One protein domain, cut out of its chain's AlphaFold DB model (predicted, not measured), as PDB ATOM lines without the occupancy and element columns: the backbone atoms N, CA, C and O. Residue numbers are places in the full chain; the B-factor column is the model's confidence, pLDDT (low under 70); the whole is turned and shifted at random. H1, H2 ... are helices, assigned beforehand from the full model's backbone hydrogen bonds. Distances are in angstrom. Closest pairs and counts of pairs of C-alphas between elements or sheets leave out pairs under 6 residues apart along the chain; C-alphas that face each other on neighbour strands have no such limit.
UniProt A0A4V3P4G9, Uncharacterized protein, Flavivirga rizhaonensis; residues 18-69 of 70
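This is residues 18 to 69 of the 70 residues of an uncharacterized protein of Flavivirga rizhaonensis (UniProt A0A4V3P4G9). Look for an open frame of helices with few contacts: the long helix H2 makes a corner with H1 near H2's first end, and after H2 the backbone folds back through a short link and the small H3 to H4, which is set crosswise to H2. Residues 18 to 23 of H1 stick out at one end, and residues 42 to 47, where H2 ends and the link begins, stick out too. The printed part has 52 residues, with four named helices in the order H1, H2, H3, H4 and no named strand; the class is all helix. It is only just compact, close to loose, with a radius of gyration of the C-alphas of 11.6 A and spans of 26 by 23 by 19 A.

Begin with H1, residues 18 to 29, and H2, residues 31 to 45: they touch only at the corner by their link, at a steep tilt of 59 degrees, opposite ways. Their closest C-alphas are those of Met 27 and Glu 34, 4.9 A apart. H3, residues 52 to 55, is apart from H1 and H2. H4, residues 58 to 67, only just touches H3, only at the corner, with 3 pairs of C-alphas within 8 A; the closest are Ile 53 and Ala 61, 5.9 A. H2 and H4 are close but not clearly touching, about perpendicular at 87 degrees, with the closest C-alphas, Met 36 and Val 65, 7.9 A apart. H1 and H4 are apart. Every O i to N i+4 pair is within hydrogen-bond range in H1 and H2, and 5 of 6 are in H4; H3 is too short for such a pair.

Find C-alpha 18 at (162.451, 159.845, 121.464); from there H1 runs 16.7 A to C-alpha 29. H2 starts at C-alpha 31, at (175.570, 176.933, 121.675), and runs 21.0 A. H3 is 5.3 A long, and H4 runs 14.5 A to C-alpha 67 at (184.296, 177.920, 135.589).

The C-alphas of Lys 18 and Gln 67 are the two farthest apart, at 31.7 A. The printed part has no cut and no long link. The mean pLDDT of the printed part is 73.9, and residues 49 and 51 to 69 are under 70.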
ATOM      1  N   LYS A  18     162.978 158.739 120.651       88.75
ATOM      2  CA  LYS A  18     162.451 159.845 121.464       88.75
ATOM      3  C   LYS A  18     163.573 160.587 122.188       88.75
ATOM      4  O   LYS A  18     163.639 161.807 122.132       88.75
ATOM      5  N   GLU A  19     164.478 159.843 122.810       88.88
ATOM      6  CA  GLU A  19     165.631 160.412 123.505       88.88
ATOM      7  C   GLU A  19     166.556 161.181 122.560       88.88
ATOM      8  O   GLU A  19     167.099 162.209 122.941       88.88
ATOM      9  N   GLU A  20     166.712 160.732 121.314       90.38
ATOM     10  CA  GLU A  20     167.457 161.492 120.316       90.38
ATOM     11  C   GLU A  20     166.802 162.827 119.978       90.38
ATOM     12  O   GLU A  20     167.518 163.807 119.786       90.38
ATOM     13  N   ALA A  21     165.473 162.879 119.887       91.12
ATOM     14  CA  ALA A  21     164.764 164.132 119.651       91.12
ATOM     15  C   ALA A  21     164.929 165.082 120.845       91.12
ATOM     16  O   ALA A  21     165.242 166.256 120.661       91.12
ATOM     17  N   ASP A  22     164.804 164.549 122.060       89.94
ATOM     18  CA  ASP A  22     164.974 165.295 123.306       89.94
ATOM     19  C   ASP A  22     166.413 165.830 123.456       89.94
ATOM     20  O   ASP A  22     166.623 166.990 123.812       89.94
ATOM     21  N   PHE A  23     167.417 165.013 123.123       90.56
ATOM     22  CA  PHE A  23     168.825 165.411 123.128       90.56
ATOM     23  C   PHE A  23     169.132 166.473 122.070       90.56
ATOM     24  O   PHE A  23     169.809 167.451 122.373       90.56
ATOM     25  N   ARG A  24     168.620 166.314 120.841       90.88
ATOM     26  CA  ARG A  24     168.787 167.321 119.779       90.88
ATOM     27  C   ARG A  24     168.151 168.647 120.166       90.88
ATOM     28  O   ARG A  24     168.808 169.667 120.049       90.88
ATOM     29  N   SER A  25     166.933 168.621 120.708       92.38
ATOM     30  CA  SER A  25     166.269 169.834 121.195       92.38
ATOM     31  C   SER A  25     167.136 170.567 122.218       92.38
ATOM     32  O   SER A  25     167.300 171.776 122.125       92.38
ATOM     33  N   TRP A  26     167.741 169.842 123.160       90.00
ATOM     34  CA  TRP A  26     168.642 170.443 124.141       90.00
ATOM     35  C   TRP A  26     169.950 170.977 123.529       90.00
ATOM     36  O   TRP A  26     170.422 172.037 123.939       90.00
ATOM     37  N   MET A  27     170.535 170.279 122.551       89.38
ATOM     38  CA  MET A  27     171.705 170.778 121.811       89.38
ATOM     39  C   MET A  27     171.377 172.089 121.082       89.38
ATOM     40  O   MET A  27     172.159 173.035 121.142       89.38
ATOM     41  N   ASP A  28     170.195 172.162 120.466       90.75
ATOM     42  CA  ASP A  28     169.741 173.298 119.659       90.75
ATOM     43  C   ASP A  28     169.279 174.501 120.507       90.75
ATOM     44  O   ASP A  28     169.243 175.630 120.020       90.75
ATOM     45  N   GLU A  29     168.950 174.293 121.788       89.12
ATOM     46  CA  GLU A  29     168.538 175.363 122.711       89.12
ATOM     47  C   GLU A  29     169.636 176.412 122.944       89.12
ATOM     48  O   GLU A  29     169.332 177.573 123.227       89.12
ATOM     49  N   SER A  30     170.913 176.024 122.871       83.06
ATOM     50  CA  SER A  30     172.029 176.941 123.098       83.06
ATOM     51  C   SER A  30     173.356 176.374 122.614       83.06
ATOM     52  O   SER A  30     173.724 175.251 122.950       83.06
ATOM     53  N   TYR A  31     174.165 177.226 121.983       81.19
ATOM     54  CA  TYR A  31     175.570 176.933 121.675       81.19
ATOM     55  C   TYR A  31     176.376 176.475 122.909       81.19
ATOM     56  O   TYR A  31     177.316 175.692 122.793       81.19
ATOM     57  N   ILE A  32     176.006 176.930 124.114       80.94
ATOM     58  CA  ILE A  32     176.658 176.496 125.359       80.94
ATOM     59  C   ILE A  32     176.418 174.998 125.598       80.94
ATOM     60  O   ILE A  32     177.344 174.298 126.000       80.94
ATOM     61  N   ASN A  33     175.209 174.498 125.331       85.06
ATOM     62  CA  ASN A  33     174.856 173.089 125.512       85.06
ATOM     63  C   ASN A  33     175.650 172.207 124.547       85.06
ATOM     64  O   ASN A  33     176.313 171.261 124.976       85.06
ATOM     65  N   GLU A  34     175.659 172.589 123.269       85.88
ATOM     66  CA  GLU A  34     176.439 171.929 122.225       85.88
ATOM     67  C   GLU A  34     177.927 171.847 122.594       85.88
ATOM     68  O   GLU A  34     178.535 170.772 122.620       85.88
ATOM     69  N   PHE A  35     178.514 172.984 122.951       83.38
ATOM     70  CA  PHE A  35     179.925 173.060 123.294       83.38
ATOM     71  C   PHE A  35     180.277 172.259 124.560       83.38
ATOM     72  O   PHE A  35     181.331 171.614 124.621       83.38
ATOM     73  N   MET A  36     179.397 172.252 125.566       82.94
ATOM     74  CA  MET A  36     179.578 171.417 126.754       82.94
ATOM     75  C   MET A  36     179.549 169.933 126.405       82.94
ATOM     76  O   MET A  36     180.426 169.194 126.858       82.94
ATOM     77  N   PHE A  37     178.604 169.496 125.573       87.50
ATOM     78  CA  PHE A  37     178.532 168.103 125.147       87.50
ATOM     79  C   PHE A  37     179.804 167.659 124.418       87.50
ATOM     80  O   PHE A  37     180.401 166.654 124.805       87.50
ATOM     81  N   TYR A  38     180.292 168.438 123.448       86.75
ATOM     82  CA  TYR A  38     181.533 168.099 122.742       86.75
ATOM     83  C   TYR A  38     182.745 168.029 123.671       86.75
ATOM     84  O   TYR A  38     183.638 167.204 123.475       86.75
ATOM     85  N   ARG A  39     182.794 168.856 124.723       83.19
ATOM     86  CA  ARG A  39     183.840 168.730 125.744       83.19
ATOM     87  C   ARG A  39     183.735 167.426 126.527       83.19
ATOM     88  O   ARG A  39     184.766 166.802 126.775       83.19
ATOM     89  N   LEU A  40     182.531 167.015 126.912       84.44
ATOM     90  CA  LEU A  40     182.310 165.742 127.605       84.44
ATOM     91  C   LEU A  40     182.705 164.557 126.720       84.44
ATOM     92  O   LEU A  40     183.427 163.666 127.168       84.44
ATOM     93  N   GLU A  41     182.326 164.592 125.446       86.94
ATOM     94  CA  GLU A  41     182.715 163.598 124.444       86.94
ATOM     95  C   GLU A  41     184.243 163.552 124.246       86.94
ATOM     96  O   GLU A  41     184.860 162.480 124.240       86.94
ATOM     97  N   ALA A  42     184.897 164.715 124.186       84.81
ATOM     98  CA  ALA A  42     186.351 164.819 124.087       84.81
ATOM     99  C   ALA A  42     187.080 164.303 125.342       84.81
ATOM    100  O   ALA A  42     188.175 163.751 125.242       84.81
ATOM    101  N   LEU A  43     186.513 164.482 126.537       81.81
ATOM    102  CA  LEU A  43     187.083 163.940 127.774       81.81
ATOM    103  C   LEU A  43     186.941 162.418 127.819       81.81
ATOM    104  O   LEU A  43     187.919 161.722 128.103       81.81
ATOM    105  N   LYS A  44     185.762 161.907 127.462       82.38
ATOM    106  CA  LYS A  44     185.490 160.473 127.417       82.38
ATOM    107  C   LYS A  44     186.358 159.737 126.401       82.38
ATOM    108  O   LYS A  44     186.937 158.704 126.724       82.38
ATOM    109  N   SER A  45     186.511 160.285 125.197       81.88
ATOM    110  CA  SER A  45     187.385 159.705 124.160       81.88
ATOM    111  C   SER A  45     188.861 159.655 124.574       81.88
ATOM    112  O   SER A  45     189.615 158.829 124.067       81.88
ATOM    113  N   ARG A  46     189.278 160.479 125.543       82.38
ATOM    114  CA  ARG A  46     190.616 160.434 126.162       82.38
ATOM    115  C   ARG A  46     190.718 159.432 127.318       82.38
ATOM    116  O   ARG A  46     191.729 159.436 128.018       82.38
ATOM    117  N   GLY A  47     189.689 158.614 127.549       77.81
ATOM    118  CA  GLY A  47     189.642 157.638 128.639       77.81
ATOM    119  C   GLY A  47     189.551 158.270 130.026       77.81
ATOM    120  O   GLY A  47     189.861 157.609 131.013       77.81
ATOM    121  N   LYS A  48     189.178 159.556 130.118       74.62
ATOM    122  CA  LYS A  48     188.960 160.201 131.412       74.62
ATOM    123  C   LYS A  48     187.612 159.778 131.966       74.62
ATOM    124  O   LYS A  48     186.619 159.775 131.238       74.62
ATOM    125  N   ASP A  49     187.598 159.473 133.256       69.88
ATOM    126  CA  ASP A  49     186.363 159.213 133.972       69.88
ATOM    127  C   ASP A  49     185.553 160.511 134.065       69.88
ATOM    128  O   ASP A  49     186.011 161.521 134.603       69.88
ATOM    129  N   ILE A  50     184.369 160.499 133.458       72.06
ATOM    130  CA  ILE A  50     183.418 161.614 133.492       72.06
ATOM    131  C   ILE A  50     182.374 161.423 134.598       72.06
ATOM    132  O   ILE A  50     181.483 162.259 134.731       72.06
ATOM    133  N   SER A  51     182.500 160.366 135.411       65.31
ATOM    134  CA  SER A  51     181.583 160.053 136.511       65.31
ATOM    135  C   SER A  51     181.562 161.125 137.600       65.31
ATOM    136  O   SER A  51     180.524 161.365 138.200       65.31
ATOM    137  N   GLU A  52     182.646 161.881 137.787       57.31
ATOM    138  CA  GLU A  52     182.673 163.022 138.720       57.31
ATOM    139  C   GLU A  52     181.732 164.171 138.306       57.31
ATOM    140  O   GLU A  52     181.282 164.951 139.143       57.31
ATOM    141  N   ILE A  53     181.399 164.280 137.015       61.28
ATOM    142  CA  ILE A  53     180.429 165.266 136.507       61.28
ATOM    143  C   ILE A  53     178.993 164.811 136.828       61.28
ATOM    144  O   ILE A  53     178.080 165.630 136.861       61.28
ATOM    145  N   ILE A  54     178.815 163.513 137.100       55.31
ATOM    146  CA  ILE A  54     177.545 162.858 137.439       55.31
ATOM    147  C   ILE A  54     177.190 163.065 138.921       55.31
ATOM    148  O   ILE A  54     176.011 163.122 139.256       55.31
ATOM    149  N   GLU A  55     178.188 163.175 139.805       50.28
ATOM    150  CA  GLU A  55     177.977 163.281 141.260       50.28
ATOM    151  C   GLU A  55     177.771 164.711 141.770       50.28
ATOM    152  O   GLU A  55     177.179 164.916 142.831       50.28
ATOM    153  N   LEU A  56     178.246 165.715 141.033       45.50
ATOM    154  CA  LEU A  56     178.008 167.106 141.390       45.50
ATOM    155  C   LEU A  56     176.556 167.457 141.062       45.50
ATOM    156  O   LEU A  56     176.113 167.308 139.925       45.50
ATOM    157  N   ASP A  57     175.830 167.924 142.078       48.94
ATOM    158  CA  ASP A  57     174.461 168.423 141.973       48.94
ATOM    159  C   ASP A  57     174.296 169.224 140.675       48.94
ATOM    160  O   ASP A  57     175.141 170.056 140.341       48.94
ATOM    161  N   THR A  58     173.258 168.915 139.907       54.34
ATOM    162  CA  THR A  58     173.073 169.287 138.497       54.34
ATOM    163  C   THR A  58     173.349 170.765 138.181       54.34
ATOM    164  O   THR A  58     173.853 171.084 137.108       54.34
ATOM    165  N   GLU A  59     173.074 171.684 139.111       55.41
ATOM    166  CA  GLU A  59     173.416 173.111 138.977       55.41
ATOM    167  C   GLU A  59     174.890 173.423 139.292       55.41
ATOM    168  O   GLU A  59     175.508 174.294 138.674       55.41
ATOM    169  N   PHE A  60     175.471 172.710 140.251       51.56
ATOM    170  CA  PHE A  60     176.840 172.876 140.723       51.56
ATOM    171  C   PHE A  60     177.863 172.285 139.746       51.56
ATOM    172  O   PHE A  60     178.880 172.928 139.474       51.56
ATOM    173  N   ALA A  61     177.572 171.122 139.150       55.75
ATOM    174  CA  ALA A  61     178.375 170.543 138.069       55.75
ATOM    175  C   ALA A  61     178.445 171.503 136.881       55.75
ATOM    176  O   ALA A  61     179.531 171.799 136.374       55.75
ATOM    177  N   TRP A  62     177.295 172.065 136.492       59.84
ATOM    178  CA  TRP A  62     177.232 173.021 135.393       59.84
ATOM    179  C   TRP A  62     177.977 174.313 135.681       59.84
ATOM    180  O   TRP A  62     178.691 174.822 134.813       59.84
ATOM    181  N   LYS A  63     177.910 174.807 136.919       59.59
ATOM    182  CA  LYS A  63     178.705 175.958 137.348       59.59
ATOM    183  C   LYS A  63     180.208 175.664 137.326       59.59
ATOM    184  O   LYS A  63     180.977 176.508 136.873       59.59
ATOM    185  N   HIS A  64     180.633 174.472 137.743       57.00
ATOM    186  CA  HIS A  64     182.044 174.073 137.726       57.00
ATOM    187  C   HIS A  64     182.594 173.850 136.316       57.00
ATOM    188  O   HIS A  64     183.724 174.252 136.033       57.00
ATOM    189  N   VAL A  65     181.815 173.241 135.417       58.97
ATOM    190  CA  VAL A  65     182.195 173.099 134.004       58.97
ATOM    191  C   VAL A  65     182.332 174.476 133.357       58.97
ATOM    192  O   VAL A  65     183.317 174.715 132.662       58.97
ATOM    193  N   LYS A  66     181.410 175.403 133.658       54.28
ATOM    194  CA  LYS A  66     181.477 176.798 133.201       54.28
ATOM    195  C   LYS A  66     182.689 177.556 133.761       54.28
ATOM    196  O   LYS A  66     183.290 178.333 133.037       54.28
ATOM    197  N   GLN A  67     183.091 177.307 135.007       53.75
ATOM    198  CA  GLN A  67     184.296 177.920 135.589       53.75
ATOM    199  C   GLN A  67     185.607 177.325 135.061       53.75
ATOM    200  O   GLN A  67     186.601 178.029 134.988       53.75
ATOM    201  N   LYS A  68     185.632 176.050 134.653       52.12
ATOM    202  CA  LYS A  68     186.783 175.438 133.949       52.12
ATOM    203  C   LYS A  68     186.858 175.838 132.463       52.12
ATOM    204  O   LYS A  68     187.584 175.210 131.679       52.12
ATOM    205  N   LEU A  69     186.023 176.784 132.049       46.81
ATOM    206  CA  LEU A  69     185.862 177.236 130.675       46.81
ATOM    207  C   LEU A  69     186.272 178.690 130.437       46.81
ATOM    208  O   LEU A  69     186.469 179.050 129.278       46.81
TER     209      LEU A  69